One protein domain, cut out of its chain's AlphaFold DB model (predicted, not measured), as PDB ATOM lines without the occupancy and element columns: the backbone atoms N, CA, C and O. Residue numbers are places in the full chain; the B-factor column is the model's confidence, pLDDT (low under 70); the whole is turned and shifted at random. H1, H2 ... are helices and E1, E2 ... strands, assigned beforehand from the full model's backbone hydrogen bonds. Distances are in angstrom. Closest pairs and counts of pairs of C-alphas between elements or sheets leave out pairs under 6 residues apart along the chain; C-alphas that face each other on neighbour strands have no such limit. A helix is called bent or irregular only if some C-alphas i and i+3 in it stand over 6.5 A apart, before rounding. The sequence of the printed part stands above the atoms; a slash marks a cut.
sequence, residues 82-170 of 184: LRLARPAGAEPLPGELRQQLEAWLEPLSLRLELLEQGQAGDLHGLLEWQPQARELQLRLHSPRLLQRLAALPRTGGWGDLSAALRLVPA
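This is residues 82 to 170 of the 184 residues of the protein "DUF4040 domain-containing protein" of Cyanobium sp. PLM2.Bin73 (UniProt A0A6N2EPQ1). A single, strongly twisted sheet of five strands has both helices over one face, and its other face is bare of named helices. H1, the longest helix, lies beside the strands toward the edge strand E2, while the shorter H2 is over E4; a long loop, residues 151 to 164, leads from H2 back to the other edge strand, E5. The printed part has 89 residues, with two named helices and five named strands in the order E1 H1 E2 E3 E4 H2 E5, and the class is mixed, helices and strands. The sheet runs E2 E1 E3 E4 E5 and is mixed, with E3 and E4 antiparallel and the other neighbour pairs parallel. The whole is compact, with a radius of gyration of the C-alphas of 12.3 A and spans of 34 by 30 by 20 A.

The inner strands E3, residues 125 to 130, and E4, residues 135 to 140, form a hairpin, antiparallel at 170 degrees, with N 128 and O 137 2.9 A apart, within hydrogen-bond range. E1, residues 82 to 86, is parallel to E3 at 49 degrees, with N 85 and O 125 at 2.9 A. E2, residues 111 to 116, is an edge strand parallel to E1 at 26 degrees, with N 84 and O 113 at 2.9 A. The other edge strand, E5, residues 165 to 169, is parallel to E4 at 28 degrees, with N 166 and O 136 at 2.9 A. H1, residues 95 to 108, is on the sheet at a height of 6.5 A, over none of the strands; its closest C-alpha pair with E2 is Glu 102 and Leu 112, 6.3 A. H2, residues 143 to 150, is on the same face at a height of 8.3 A, over E4, and runs along the strands at 16 degrees to E4 on the local plane; its closest C-alpha pair with E5 is Pro 143 and Pro 169, 6.8 A. H1 and H2 are close but not clearly touching, the closest C-alphas being those of Leu 105 and Leu 149, 7.9 A; their lines are only just about perpendicular, at 71 degrees. E1, H1, E2 and E4, H2, E5 are strand-helix-strand units, two parallel neighbour strands with a helix between, each with a right-handed crossover. Every O i to N i+4 pair of H2 is within hydrogen-bond range, against 8 of 10 in H1.

E1 begins at C-alpha 82, (48.113, 10.672, -8.357), and is 12.8 A long. H1 is 20.7 A long and irregular, with C-alphas 104 and 107 7.1 A apart. E2, E3 and E4 measure 16.6, 16.4 and 16.1 A, and H2 10.3 A. E5, 13.0 A long, ends at C-alpha 169, (42.056, 20.163, -18.988).

The C-alphas farthest apart, those of Ala 120 and Gly 159, are 36.0 A apart. The printed part has no cut, and the link from H2 to E5 is long. The mean pLDDT of the printed part is 79.9, and it is under 70 at residues 118, 120 to 121, 155 to 164 and 170.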
ATOM      1  N   LEU A  82      48.276   9.468  -7.559       90.31
ATOM      2  CA  LEU A  82      48.113  10.672  -8.357       90.31
ATOM      3  C   LEU A  82      49.425  11.459  -8.363       90.31
ATOM      4  O   LEU A  82      49.733  12.193  -7.424       90.31
ATOM      5  N   ARG A  83      50.190  11.293  -9.442       90.31
ATOM      6  CA  ARG A  83      51.462  11.995  -9.662       90.31
ATOM      7  C   ARG A  83      51.246  13.321 -10.364       90.31
ATOM      8  O   ARG A  83      50.837  13.323 -11.526       90.31
ATOM      9  N   LEU A  84      51.545  14.421  -9.684       90.06
ATOM     10  CA  LEU A  84      51.430  15.772 -10.226       90.06
ATOM     11  C   LEU A  84      52.793  16.451 -10.212       90.06
ATOM     12  O   LEU A  84      53.492  16.416  -9.201       90.06
ATOM     13  N   ALA A  85      53.156  17.086 -11.320       88.75
ATOM     14  CA  ALA A  85      54.359  17.899 -11.381       88.75
ATOM     15  C   ALA A  85      54.063  19.348 -10.983       88.75
ATOM     16  O   ALA A  85      53.046  19.928 -11.360       88.75
ATOM     17  N   ARG A  86      54.983  19.946 -10.234       87.94
ATOM     18  CA  ARG A  86      54.992  21.372  -9.928       87.94
ATOM     19  C   ARG A  86      55.814  22.116 -10.985       87.94
ATOM     20  O   ARG A  86      56.955  21.702 -11.213       87.94
ATOM     21  N   PRO A  87      55.301  23.211 -11.576       83.75
ATOM     22  CA  PRO A  87      56.064  24.012 -12.520       83.75
ATOM     23  C   PRO A  87      57.387  24.520 -11.954       83.75
ATOM     24  O   PRO A  87      57.493  24.832 -10.766       83.75
ATOM     25  N   ALA A  88      58.407  24.606 -12.809       79.25
ATOM     26  CA  ALA A  88      59.707  25.139 -12.417       79.25
ATOM     27  C   ALA A  88      59.554  26.598 -11.956       79.25
ATOM     28  O   ALA A  88      59.009  27.428 -12.680       79.25
ATOM     29  N   GLY A  89      60.014  26.902 -10.739       76.19
ATOM     30  CA  GLY A  89      59.882  28.232 -10.136       76.19
ATOM     31  C   GLY A  89      58.530  28.522  -9.474       76.19
ATOM     32  O   GLY A  89      58.358  29.616  -8.942       76.19
ATOM     33  N   ALA A  90      57.586  27.573  -9.455       78.75
ATOM     34  CA  ALA A  90      56.355  27.731  -8.688       78.75
ATOM     35  C   ALA A  90      56.611  27.579  -7.180       78.75
ATOM     36  O   ALA A  90      57.346  26.689  -6.730       78.75
ATOM     37  N   GLU A  91      55.952  28.430  -6.394       81.38
ATOM     38  CA  GLU A  91      55.989  28.378  -4.933       81.38
ATOM     39  C   GLU A  91      55.511  27.003  -4.417       81.38
ATOM     40  O   GLU A  91      54.598  26.393  -4.989       81.38
ATOM     41  N   PRO A  92      56.134  26.457  -3.357       82.88
ATOM     42  CA  PRO A  92      55.669  25.232  -2.722       82.88
ATOM     43  C   PRO A  92      54.235  25.375  -2.203       82.88
ATOM     44  O   PRO A  92      53.845  26.402  -1.651       82.88
ATOM     45  N   LEU A  93      53.459  24.297  -2.342       83.69
ATOM     46  CA  LEU A  93      52.119  24.223  -1.774       83.69
ATOM     47  C   LEU A  93      52.209  24.268  -0.234       83.69
ATOM     48  O   LEU A  93      52.922  23.441   0.346       83.69
ATOM     49  N   PRO A  94      51.474  25.171   0.439       85.38
ATOM     50  CA  PRO A  94      51.359  25.181   1.892       85.38
ATOM     51  C   PRO A  94      50.933  23.818   2.452       85.38
ATOM     52  O   PRO A  94      50.072  23.143   1.883       85.38
ATOM     53  N   GLY A  95      51.504  23.420   3.593       84.38
ATOM     54  CA  GLY A  95      51.237  22.111   4.205       84.38
ATOM     55  C   GLY A  95      49.757  21.871   4.529       84.38
ATOM     56  O   GLY A  95      49.257  20.770   4.318       84.38
ATOM     57  N   GLU A  96      49.040  22.910   4.959       83.69
ATOM     58  CA  GLU A  96      47.597  22.846   5.235       83.69
ATOM     59  C   GLU A  96      46.782  22.566   3.965       83.69
ATOM     60  O   GLU A  96      45.925  21.685   3.953       83.69
ATOM     61  N   LEU A  97      47.099  23.255   2.862       81.19
ATOM     62  CA  LEU A  97      46.450  23.034   1.567       81.19
ATOM     63  C   LEU A  97      46.746  21.644   1.018       81.19
ATOM     64  O   LEU A  97      45.868  20.997   0.451       81.19
ATOM     65  N   ARG A  98      47.971  21.155   1.223       85.94
ATOM     66  CA  ARG A  98      48.330  19.781   0.876       85.94
ATOM     67  C   ARG A  98      47.469  18.771   1.633       85.94
ATOM     68  O   ARG A  98      46.934  17.864   1.005       85.94
ATOM     69  N   GLN A  99      47.311  18.935   2.947       86.44
ATOM     70  CA  GLN A  99      46.477  18.046   3.762       86.44
ATOM     71  C   GLN A  99      45.005  18.092   3.337       86.44
ATOM     72  O   GLN A  99      44.361  17.052   3.251       86.44
ATOM     73  N   GLN A 100      44.479  19.276   3.012       85.12
ATOM     74  CA  GLN A 100      43.118  19.428   2.490       85.12
ATOM     75  C   GLN A 100      42.936  18.744   1.130       85.12
ATOM     76  O   GLN A 100      41.915  18.096   0.900       85.12
ATOM     77  N   LEU A 101      43.926  18.851   0.238       85.62
ATOM     78  CA  LEU A 101      43.915  18.178  -1.060       85.62
ATOM     79  C   LEU A 101      43.974  16.653  -0.898       85.62
ATOM     80  O   LEU A 101      43.212  15.942  -1.544       85.62
ATOM     81  N   GLU A 102      44.840  16.151  -0.015       87.25
ATOM     82  CA  GLU A 102      44.924  14.724   0.319       87.25
ATOM     83  C   GLU A 102      43.601  14.211   0.920       87.25
ATOM     84  O   GLU A 102      43.116  13.160   0.504       87.25
ATOM     85  N   ALA A 103      42.962  14.978   1.809       86.94
ATOM     86  CA  ALA A 103      41.654  14.641   2.376       86.94
ATOM     87  C   ALA A 103      40.530  14.635   1.327       86.94
ATOM     88  O   ALA A 103      39.647  13.783   1.371       86.94
ATOM     89  N   TRP A 104      40.564  15.552   0.357       86.12
ATOM     90  CA  TRP A 104      39.601  15.574  -0.747       86.12
ATOM     91  C   TRP A 104      39.779  14.399  -1.718       86.12
ATOM     92  O   TRP A 104      38.800  13.930  -2.290       86.12
ATOM     93  N   LEU A 105      41.005  13.893  -1.887       87.69
ATOM     94  CA  LEU A 105      41.311  12.733  -2.734       87.69
ATOM     95  C   LEU A 105      41.039  11.379  -2.056       87.69
ATOM     96  O   LEU A 105      40.957  10.364  -2.754       87.69
ATOM     97  N   GLU A 106      40.874  11.356  -0.730       87.31
ATOM     98  CA  GLU A 106      40.665  10.146   0.078       87.31
ATOM     99  C   GLU A 106      39.540   9.230  -0.450       87.31
ATOM    100  O   GLU A 106      39.811   8.037  -0.631       87.31
ATOM    101  N   PRO A 107      38.353   9.737  -0.859       88.00
ATOM    102  CA  PRO A 107      37.269   8.887  -1.361       88.00
ATOM    103  C   PRO A 107      37.615   8.120  -2.644       88.00
ATOM    104  O   PRO A 107      36.983   7.111  -2.956       88.00
ATOM    105  N   LEU A 108      38.611   8.583  -3.409       87.44
ATOM    106  CA  LEU A 108      39.099   7.893  -4.606       87.44
ATOM    107  C   LEU A 108      40.202   6.873  -4.303       87.44
ATOM    108  O   LEU A 108      40.676   6.219  -5.230       87.44
ATOM    109  N   SER A 109      40.618   6.730  -3.040       86.75
ATOM    110  CA  SER A 109      41.746   5.885  -2.623       86.75
ATOM    111  C   SER A 109      43.064   6.237  -3.332       86.75
ATOM    112  O   SER A 109      43.926   5.377  -3.495       86.75
ATOM    113  N   LEU A 110      43.230   7.493  -3.766       89.69
ATOM    114  CA  LEU A 110      44.428   7.965  -4.461       89.69
ATOM    115  C   LEU A 110      45.409   8.610  -3.486       89.69
ATOM    116  O   LEU A 110      45.054   9.507  -2.725       89.69
ATOM    117  N   ARG A 111      46.681   8.220  -3.570       88.62
ATOM    118  CA  ARG A 111      47.773   8.891  -2.862       88.62
ATOM    119  C   ARG A 111      48.340  10.027  -3.706       88.62
ATOM    120  O   ARG A 111      48.732   9.799  -4.845       88.62
ATOM    121  N   LEU A 112      48.452  11.221  -3.136       89.38
ATOM    122  CA  LEU A 112      49.091  12.357  -3.797       89.38
ATOM    123  C   LEU A 112      50.622  12.228  -3.768       89.38
ATOM    124  O   LEU A 112      51.223  12.042  -2.708       89.38
ATOM    125  N   GLU A 113      51.259  12.371  -4.927       90.06
ATOM    126  CA  GLU A 113      52.712  12.449  -5.071       90.06
ATOM    127  C   GLU A 113      53.065  13.693  -5.899       90.06
ATOM    128  O   GLU A 113      52.678  13.808  -7.062       90.06
ATOM    129  N   LEU A 114      53.767  14.645  -5.275       86.75
ATOM    130  CA  LEU A 114      54.200  15.891  -5.908       86.75
ATOM    131  C   LEU A 114      55.650  15.746  -6.370       86.75
ATOM    132  O   LEU A 114      56.534  15.499  -5.550       86.75
ATOM    133  N   LEU A 115      55.874  15.903  -7.670       87.19
ATOM    134  CA  LEU A 115      57.183  15.834  -8.321       87.19
ATOM    135  C   LEU A 115      57.564  17.215  -8.865       87.19
ATOM    136  O   LEU A 115      56.704  18.072  -9.067       87.19
ATOM    137  N   GLU A 116      58.843  17.450  -9.134       82.50
ATOM    138  CA  GLU A 116      59.258  18.664  -9.849       82.50
ATOM    139  C   GLU A 116      59.122  18.476 -11.362       82.50
ATOM    140  O   GLU A 116      59.419  17.403 -11.895       82.50
ATOM    141  N   GLN A 117      58.666  19.513 -12.074       74.31
ATOM    142  CA  GLN A 117      58.584  19.484 -13.532       74.31
ATOM    143  C   GLN A 117      59.984  19.267 -14.123       74.31
ATOM    144  O   GLN A 117      60.885  20.078 -13.929       74.31
ATOM    145  N   GLY A 118      60.155  18.153 -14.840       68.19
ATOM    146  CA  GLY A 118      61.447  17.707 -15.373       68.19
ATOM    147  C   GLY A 118      62.002  16.446 -14.704       68.19
ATOM    148  O   GLY A 118      62.928  15.843 -15.241       68.19
ATOM    149  N   GLN A 119      61.425  15.988 -13.588       72.38
ATOM    150  CA  GLN A 119      61.723  14.652 -13.069       72.38
ATOM    151  C   GLN A 119      61.137  13.575 -13.992       72.38
ATOM    152  O   GLN A 119      59.981  13.653 -14.407       72.38
ATOM    153  N   ALA A 120      61.949  12.566 -14.321       58.62
ATOM    154  CA  ALA A 120      61.536  11.456 -15.172       58.62
ATOM    155  C   ALA A 120      60.458  10.612 -14.469       58.62
ATOM    156  O   ALA A 120      60.708  10.019 -13.420       58.62
ATOM    157  N   GLY A 121      59.260  10.543 -15.051       69.50
ATOM    158  CA  GLY A 121      58.157   9.746 -14.527       69.50
ATOM    159  C   GLY A 121      56.862   9.941 -15.308       69.50
ATOM    160  O   GLY A 121      56.709  10.908 -16.049       69.50
ATOM    161  N   ASP A 122      55.930   9.005 -15.130       82.25
ATOM    162  CA  ASP A 122      54.589   9.095 -15.708       82.25
ATOM    163  C   ASP A 122      53.744  10.076 -14.875       82.25
ATOM    164  O   ASP A 122      53.441   9.824 -13.700       82.25
ATOM    165  N   LEU A 123      53.458  11.247 -15.450       87.00
ATOM    166  CA  LEU A 123      52.793  12.369 -14.787       87.00
ATOM    167  C   LEU A 123      51.325  12.437 -15.203       87.00
ATOM    168  O   LEU A 123      50.984  12.547 -16.380       87.00
ATOM    169  N   HIS A 124      50.432  12.483 -14.221       87.75
ATOM    170  CA  HIS A 124      48.996  12.589 -14.476       87.75
ATOM    171  C   HIS A 124      48.570  14.030 -14.763       87.75
ATOM    172  O   HIS A 124      47.518  14.260 -15.370       87.75
ATOM    173  N   GLY A 125      49.393  15.000 -14.360       87.44
ATOM    174  CA  GLY A 125      49.074  16.407 -14.493       87.44
ATOM    175  C   GLY A 125      50.088  17.354 -13.871       87.44
ATOM    176  O   GLY A 125      51.152  16.942 -13.408       87.44
ATOM    177  N   LEU A 126      49.711  18.628 -13.850       87.31
ATOM    178  CA  LEU A 126      50.441  19.723 -13.229       87.31
ATOM    179  C   LEU A 126      49.622  20.305 -12.076       87.31
ATOM    180  O   LEU A 126      48.399  20.417 -12.174       87.31
ATOM    181  N   LEU A 127      50.308  20.692 -11.006       88.50
ATOM    182  CA  LEU A 127      49.731  21.412  -9.879       88.50
ATOM    183  C   LEU A 127      50.447  22.750  -9.717       88.50
ATOM    184  O   LEU A 127      51.650  22.790  -9.462       88.50
ATOM    185  N   GLU A 128      49.696  23.838  -9.832       86.88
ATOM    186  CA  GLU A 128      50.206  25.198  -9.701       86.88
ATOM    187  C   GLU A 128      49.468  25.917  -8.571       86.88
ATOM    188  O   GLU A 128      48.240  25.984  -8.558       86.88
ATOM    189  N   TRP A 129      50.225  26.439  -7.608       85.19
ATOM    190  CA  TRP A 129      49.701  27.269  -6.530       85.19
ATOM    191  C   TRP A 129      50.038  28.734  -6.805       85.19
ATOM    192  O   TRP A 129      51.208  29.089  -6.941       85.19
ATOM    193  N   GLN A 130      49.012  29.582  -6.871       83.38
ATOM    194  CA  GLN A 130      49.128  31.015  -7.116       83.38
ATOM    195  C   GLN A 130      48.845  31.785  -5.818       83.38
ATOM    196  O   GLN A 130      47.682  32.039  -5.490       83.38
ATOM    197  N   PRO A 131      49.881  32.200  -5.066       78.06
ATOM    198  CA  PRO A 131      49.703  32.803  -3.744       78.06
ATOM    199  C   PRO A 131      48.988  34.162  -3.780       78.06
ATOM    200  O   PRO A 131      48.267  34.488  -2.840       78.06
ATOM    201  N   GLN A 132      49.142  34.938  -4.861       78.06
ATOM    202  CA  GLN A 132      48.521  36.264  -5.012       78.06
ATOM    203  C   GLN A 132      46.998  36.180  -5.184       78.06
ATOM    204  O   GLN A 132      46.266  36.947  -4.567       78.06
ATOM    205  N   ALA A 133      46.527  35.221  -5.985       75.44
ATOM    206  CA  ALA A 133      45.104  34.959  -6.200       75.44
ATOM    207  C   ALA A 133      44.517  33.967  -5.177       75.44
ATOM    208  O   ALA A 133      43.313  33.719  -5.185       75.44
ATOM    209  N   ARG A 134      45.368  33.389  -4.312       77.06
ATOM    210  CA  ARG A 134      45.069  32.232  -3.452       77.06
ATOM    211  C   ARG A 134      44.429  31.074  -4.225       77.06
ATOM    212  O   ARG A 134      43.577  30.380  -3.683       77.06
ATOM    213  N   GLU A 135      44.840  30.873  -5.475       82.25
ATOM    214  CA  GLU A 135      44.231  29.925  -6.410       82.25
ATOM    215  C   GLU A 135      45.110  28.681  -6.605       82.25
ATOM    216  O   GLU A 135      46.323  28.779  -6.774       82.25
ATOM    217  N   LEU A 136      44.499  27.497  -6.586       82.50
ATOM    218  CA  LEU A 136      45.126  26.213  -6.878       82.50
ATOM    219  C   LEU A 136      44.642  25.726  -8.248       82.50
ATOM    220  O   LEU A 136      43.475  25.385  -8.425       82.50
ATOM    221  N   GLN A 137      45.533  25.660  -9.230       85.31
ATOM    222  CA  GLN A 137      45.211  25.133 -10.552       85.31
ATOM    223  C   GLN A 137      45.718  23.698 -10.677       85.31
ATOM    224  O   GLN A 137      46.916  23.428 -10.584       85.31
ATOM    225  N   LEU A 138      44.791  22.770 -10.907       86.62
ATOM    226  CA  LEU A 138      45.084  21.370 -11.183       86.62
ATOM    227  C   LEU A 138      44.812  21.093 -12.660       86.62
ATOM    228  O   LEU A 138      43.659  21.067 -13.103       86.62
ATOM    229  N   ARG A 139      45.883  20.867 -13.423       86.19
ATOM    230  CA  ARG A 139      45.810  20.504 -14.839       86.19
ATOM    231  C   ARG A 139      46.004  19.015 -14.997       86.19
ATOM    232  O   ARG A 139      47.030  18.500 -14.582       86.19
ATOM    233  N   LEU A 140      45.052  18.319 -15.607       87.88
ATOM    234  CA  LEU A 140      45.131  16.867 -15.790       87.88
ATOM    235  C   LEU A 140      45.136  16.504 -17.268       87.88
ATOM    236  O   LEU A 140      44.349  17.041 -18.050       87.88
ATOM    237  N   HIS A 141      45.981  15.542 -17.633       86.00
ATOM    238  CA  HIS A 141      46.014  14.984 -18.987       86.00
ATOM    239  C   HIS A 141      44.793  14.097 -19.262       86.00
ATOM    240  O   HIS A 141      44.307  14.016 -20.386       86.00
ATOM    241  N   SER A 142      44.272  13.436 -18.223       84.38
ATOM    242  CA  SER A 142      43.178  12.471 -18.342       84.38
ATOM    243  C   SER A 142      41.802  13.112 -18.094       84.38
ATOM    244  O   SER A 142      41.483  13.431 -16.944       84.38
ATOM    245  N   PRO A 143      40.915  13.208 -19.109       82.62
ATOM    246  CA  PRO A 143      39.595  13.827 -18.949       82.62
ATOM    247  C   PRO A 143      38.671  13.027 -18.022       82.62
ATOM    248  O   PRO A 143      37.853  13.600 -17.310       82.62
ATOM    249  N   ARG A 144      38.827  11.697 -17.964       85.81
ATOM    250  CA  ARG A 144      38.059  10.838 -17.043       85.81
ATOM    251  C   ARG A 144      38.388  11.115 -15.579       85.81
ATOM    252  O   ARG A 144      37.496  11.113 -14.738       85.81
ATOM    253  N   LEU A 145      39.666  11.344 -15.279       84.38
ATOM    254  CA  LEU A 145      40.110  11.679 -13.931       84.38
ATOM    255  C   LEU A 145      39.593  13.065 -13.533       84.38
ATOM    256  O   LEU A 145      39.062  13.217 -12.440       84.38
ATOM    257  N   LEU A 146      39.655  14.032 -14.454       84.69
ATOM    258  CA  LEU A 146      39.074  15.362 -14.269       84.69
ATOM    259  C   LEU A 146      37.571  15.285 -13.947       84.69
ATOM    260  O   LEU A 146      37.128  15.899 -12.985       84.69
ATOM    261  N   GLN A 147      36.801  14.487 -14.697       85.50
ATOM    262  CA  GLN A 147      35.369  14.275 -14.439       85.50
ATOM    263  C   GLN A 147      35.109  13.637 -13.071       85.50
ATOM    264  O   GLN A 147      34.223  14.083 -12.348       85.50
ATOM    265  N   ARG A 148      35.888  12.615 -12.691       85.75
ATOM    266  CA  ARG A 148      35.756  11.966 -11.378       85.75
ATOM    267  C   ARG A 148      36.061  12.922 -10.233       85.75
ATOM    268  O   ARG A 148      35.314  12.945  -9.266       85.75
ATOM    269  N   LEU A 149      37.113  13.725 -10.363       85.62
ATOM    270  CA  LEU A 149      37.463  14.743  -9.376       85.62
ATOM    271  C   LEU A 149      36.413  15.853  -9.309       85.62
ATOM    272  O   LEU A 149      36.046  16.277  -8.223       85.62
ATOM    273  N   ALA A 150      35.869  16.285 -10.448       83.44
ATOM    274  CA  ALA A 150      34.791  17.269 -10.485       83.44
ATOM    275  C   ALA A 150      33.496  16.760  -9.826       83.44
ATOM    276  O   ALA A 150      32.739  17.560  -9.282       83.44
ATOM    277  N   ALA A 151      33.249  15.447  -9.864       85.62
ATOM    278  CA  ALA A 151      32.099  14.812  -9.226       85.62
ATOM    279  C   ALA A 151      32.265  14.612  -7.709       85.62
ATOM    280  O   ALA A 151      31.280  14.317  -7.030       85.62
ATOM    281  N   LEU A 152      33.480  14.755  -7.165       82.44
ATOM    282  CA  LEU A 152      33.689  14.642  -5.726       82.44
ATOM    283  C   LEU A 152      33.049  15.827  -4.998       82.44
ATOM    284  O   LEU A 152      33.272  16.982  -5.382       82.44
ATOM    285  N   PRO A 153      32.316  15.577  -3.900       75.00
ATOM    286  CA  PRO A 153      31.845  16.658  -3.062       75.00
ATOM    287  C   PRO A 153      33.067  17.380  -2.483       75.00
ATOM    288  O   PRO A 153      34.003  16.762  -1.976       75.00
ATOM    289  N   ARG A 154      33.078  18.710  -2.586       71.19
ATOM    290  CA  ARG A 154      34.127  19.560  -2.007       71.19
ATOM    291  C   ARG A 154      33.919  19.629  -0.494       71.19
ATOM    292  O   ARG A 154      33.372  20.597   0.029       71.19
ATOM    293  N   THR A 155      34.228  18.541   0.199       57.28
ATOM    294  CA  THR A 155      33.991  18.382   1.636       57.28
ATOM    295  C   THR A 155      35.143  18.943   2.465       57.28
ATOM    296  O   THR A 155      36.304  18.735   2.132       57.28
ATOM    297  N   GLY A 156      34.806  19.574   3.596       51.34
ATOM    298  CA  GLY A 156      35.736  19.842   4.700       51.34
ATOM    299  C   GLY A 156      36.511  21.157   4.608       51.34
ATOM    300  O   GLY A 156      37.644  21.175   4.157       51.34
ATOM    301  N   GLY A 157      35.942  22.264   5.096       52.66
ATOM    302  CA  GLY A 157      36.721  23.487   5.351       52.66
ATOM    303  C   GLY A 157      37.169  24.270   4.111       52.66
ATOM    304  O   GLY A 157      37.902  25.243   4.247       52.66
ATOM    305  N   TRP A 158      36.672  23.929   2.918       58.25
ATOM    306  CA  TRP A 158      36.920  24.666   1.669       58.25
ATOM    307  C   TRP A 158      36.219  26.048   1.624       58.25
ATOM    308  O   TRP A 158      35.946  26.564   0.543       58.25
ATOM    309  N   GLY A 159      35.881  26.644   2.773       57.66
ATOM    310  CA  GLY A 159      35.009  27.819   2.895       57.66
ATOM    311  C   GLY A 159      35.407  28.978   1.976       57.66
ATOM    312  O   GLY A 159      34.596  29.381   1.152       57.66
ATOM    313  N   ASP A 160      36.672  29.407   2.021       52.97
ATOM    314  CA  ASP A 160      37.190  30.491   1.164       52.97
ATOM    315  C   ASP A 160      38.025  29.992  -0.034       52.97
ATOM    316  O   ASP A 160      38.163  30.682  -1.040       52.97
ATOM    317  N   LEU A 161      38.565  28.770   0.041       52.94
ATOM    318  CA  LEU A 161      39.448  28.185  -0.982       52.94
ATOM    319  C   LEU A 161      38.712  27.319  -2.018       52.94
ATOM    320  O   LEU A 161      39.300  26.923  -3.024       52.94
ATOM    321  N   SER A 162      37.416  27.047  -1.832       48.72
ATOM    322  CA  SER A 162      36.618  26.291  -2.809       48.72
ATOM    323  C   SER A 162      36.457  27.004  -4.139       48.72
ATOM    324  O   SER A 162      36.407  26.335  -5.170       48.72
ATOM    325  N   ALA A 163      36.410  28.335  -4.137       52.91
ATOM    326  CA  ALA A 163      36.431  29.129  -5.360       52.91
ATOM    327  C   ALA A 163      37.794  29.064  -6.073       52.91
ATOM    328  O   ALA A 163      37.881  29.352  -7.262       52.91
ATOM    329  N   ALA A 164      38.837  28.653  -5.351       64.69
ATOM    330  CA  ALA A 164      40.217  28.715  -5.784       64.69
ATOM    331  C   ALA A 164      40.751  27.405  -6.381       64.69
ATOM    332  O   ALA A 164      41.791  27.439  -7.024       64.69
ATOM    333  N   LEU A 165      40.084  26.249  -6.240       75.50
ATOM    334  CA  LEU A 165      40.488  25.071  -7.021       75.50
ATOM    335  C   LEU A 165      39.905  25.152  -8.436       75.50
ATOM    336  O   LEU A 165      38.708  24.904  -8.643       75.50
ATOM    337  N   ARG A 166      40.767  25.391  -9.427       79.56
ATOM    338  CA  ARG A 166      40.421  25.258 -10.847       79.56
ATOM    339  C   ARG A 166      40.927  23.942 -11.412       79.56
ATOM    340  O   ARG A 166      42.127  23.687 -11.466       79.56
ATOM    341  N   LEU A 167      39.986  23.126 -11.878       80.44
ATOM    342  CA  LEU A 167      40.254  21.923 -12.659       80.44
ATOM    343  C   LEU A 167      40.302  22.317 -14.133       80.44
ATOM    344  O   LEU A 167      39.275  22.670 -14.710       80.44
ATOM    345  N   VAL A 168      41.486  22.272 -14.736       79.56
ATOM    346  CA  VAL A 168      41.701  22.708 -16.120       79.56
ATOM    347  C   VAL A 168      42.160  21.506 -16.956       79.56
ATOM    348  O   VAL A 168      43.083  20.794 -16.557       79.56
ATOM    349  N   PRO A 169      41.540  21.205 -18.107       76.00
ATOM    350  CA  PRO A 169      42.056  20.163 -18.988       76.00
ATOM    351  C   PRO A 169      43.416  20.586 -19.564       76.00
ATOM    352  O   PRO A 169      43.598  21.745 -19.936       76.00
ATOM    353  N   ALA A 170      44.369  19.653 -19.669       68.00
ATOM    354  CA  ALA A 170      45.734  19.948 -20.128       68.00
ATOM    355  C   ALA A 170      45.817  20.585 -21.533       68.00
ATOM    356  O   ALA A 170      46.797  21.255 -21.832       68.00
TER     357      ALA A 170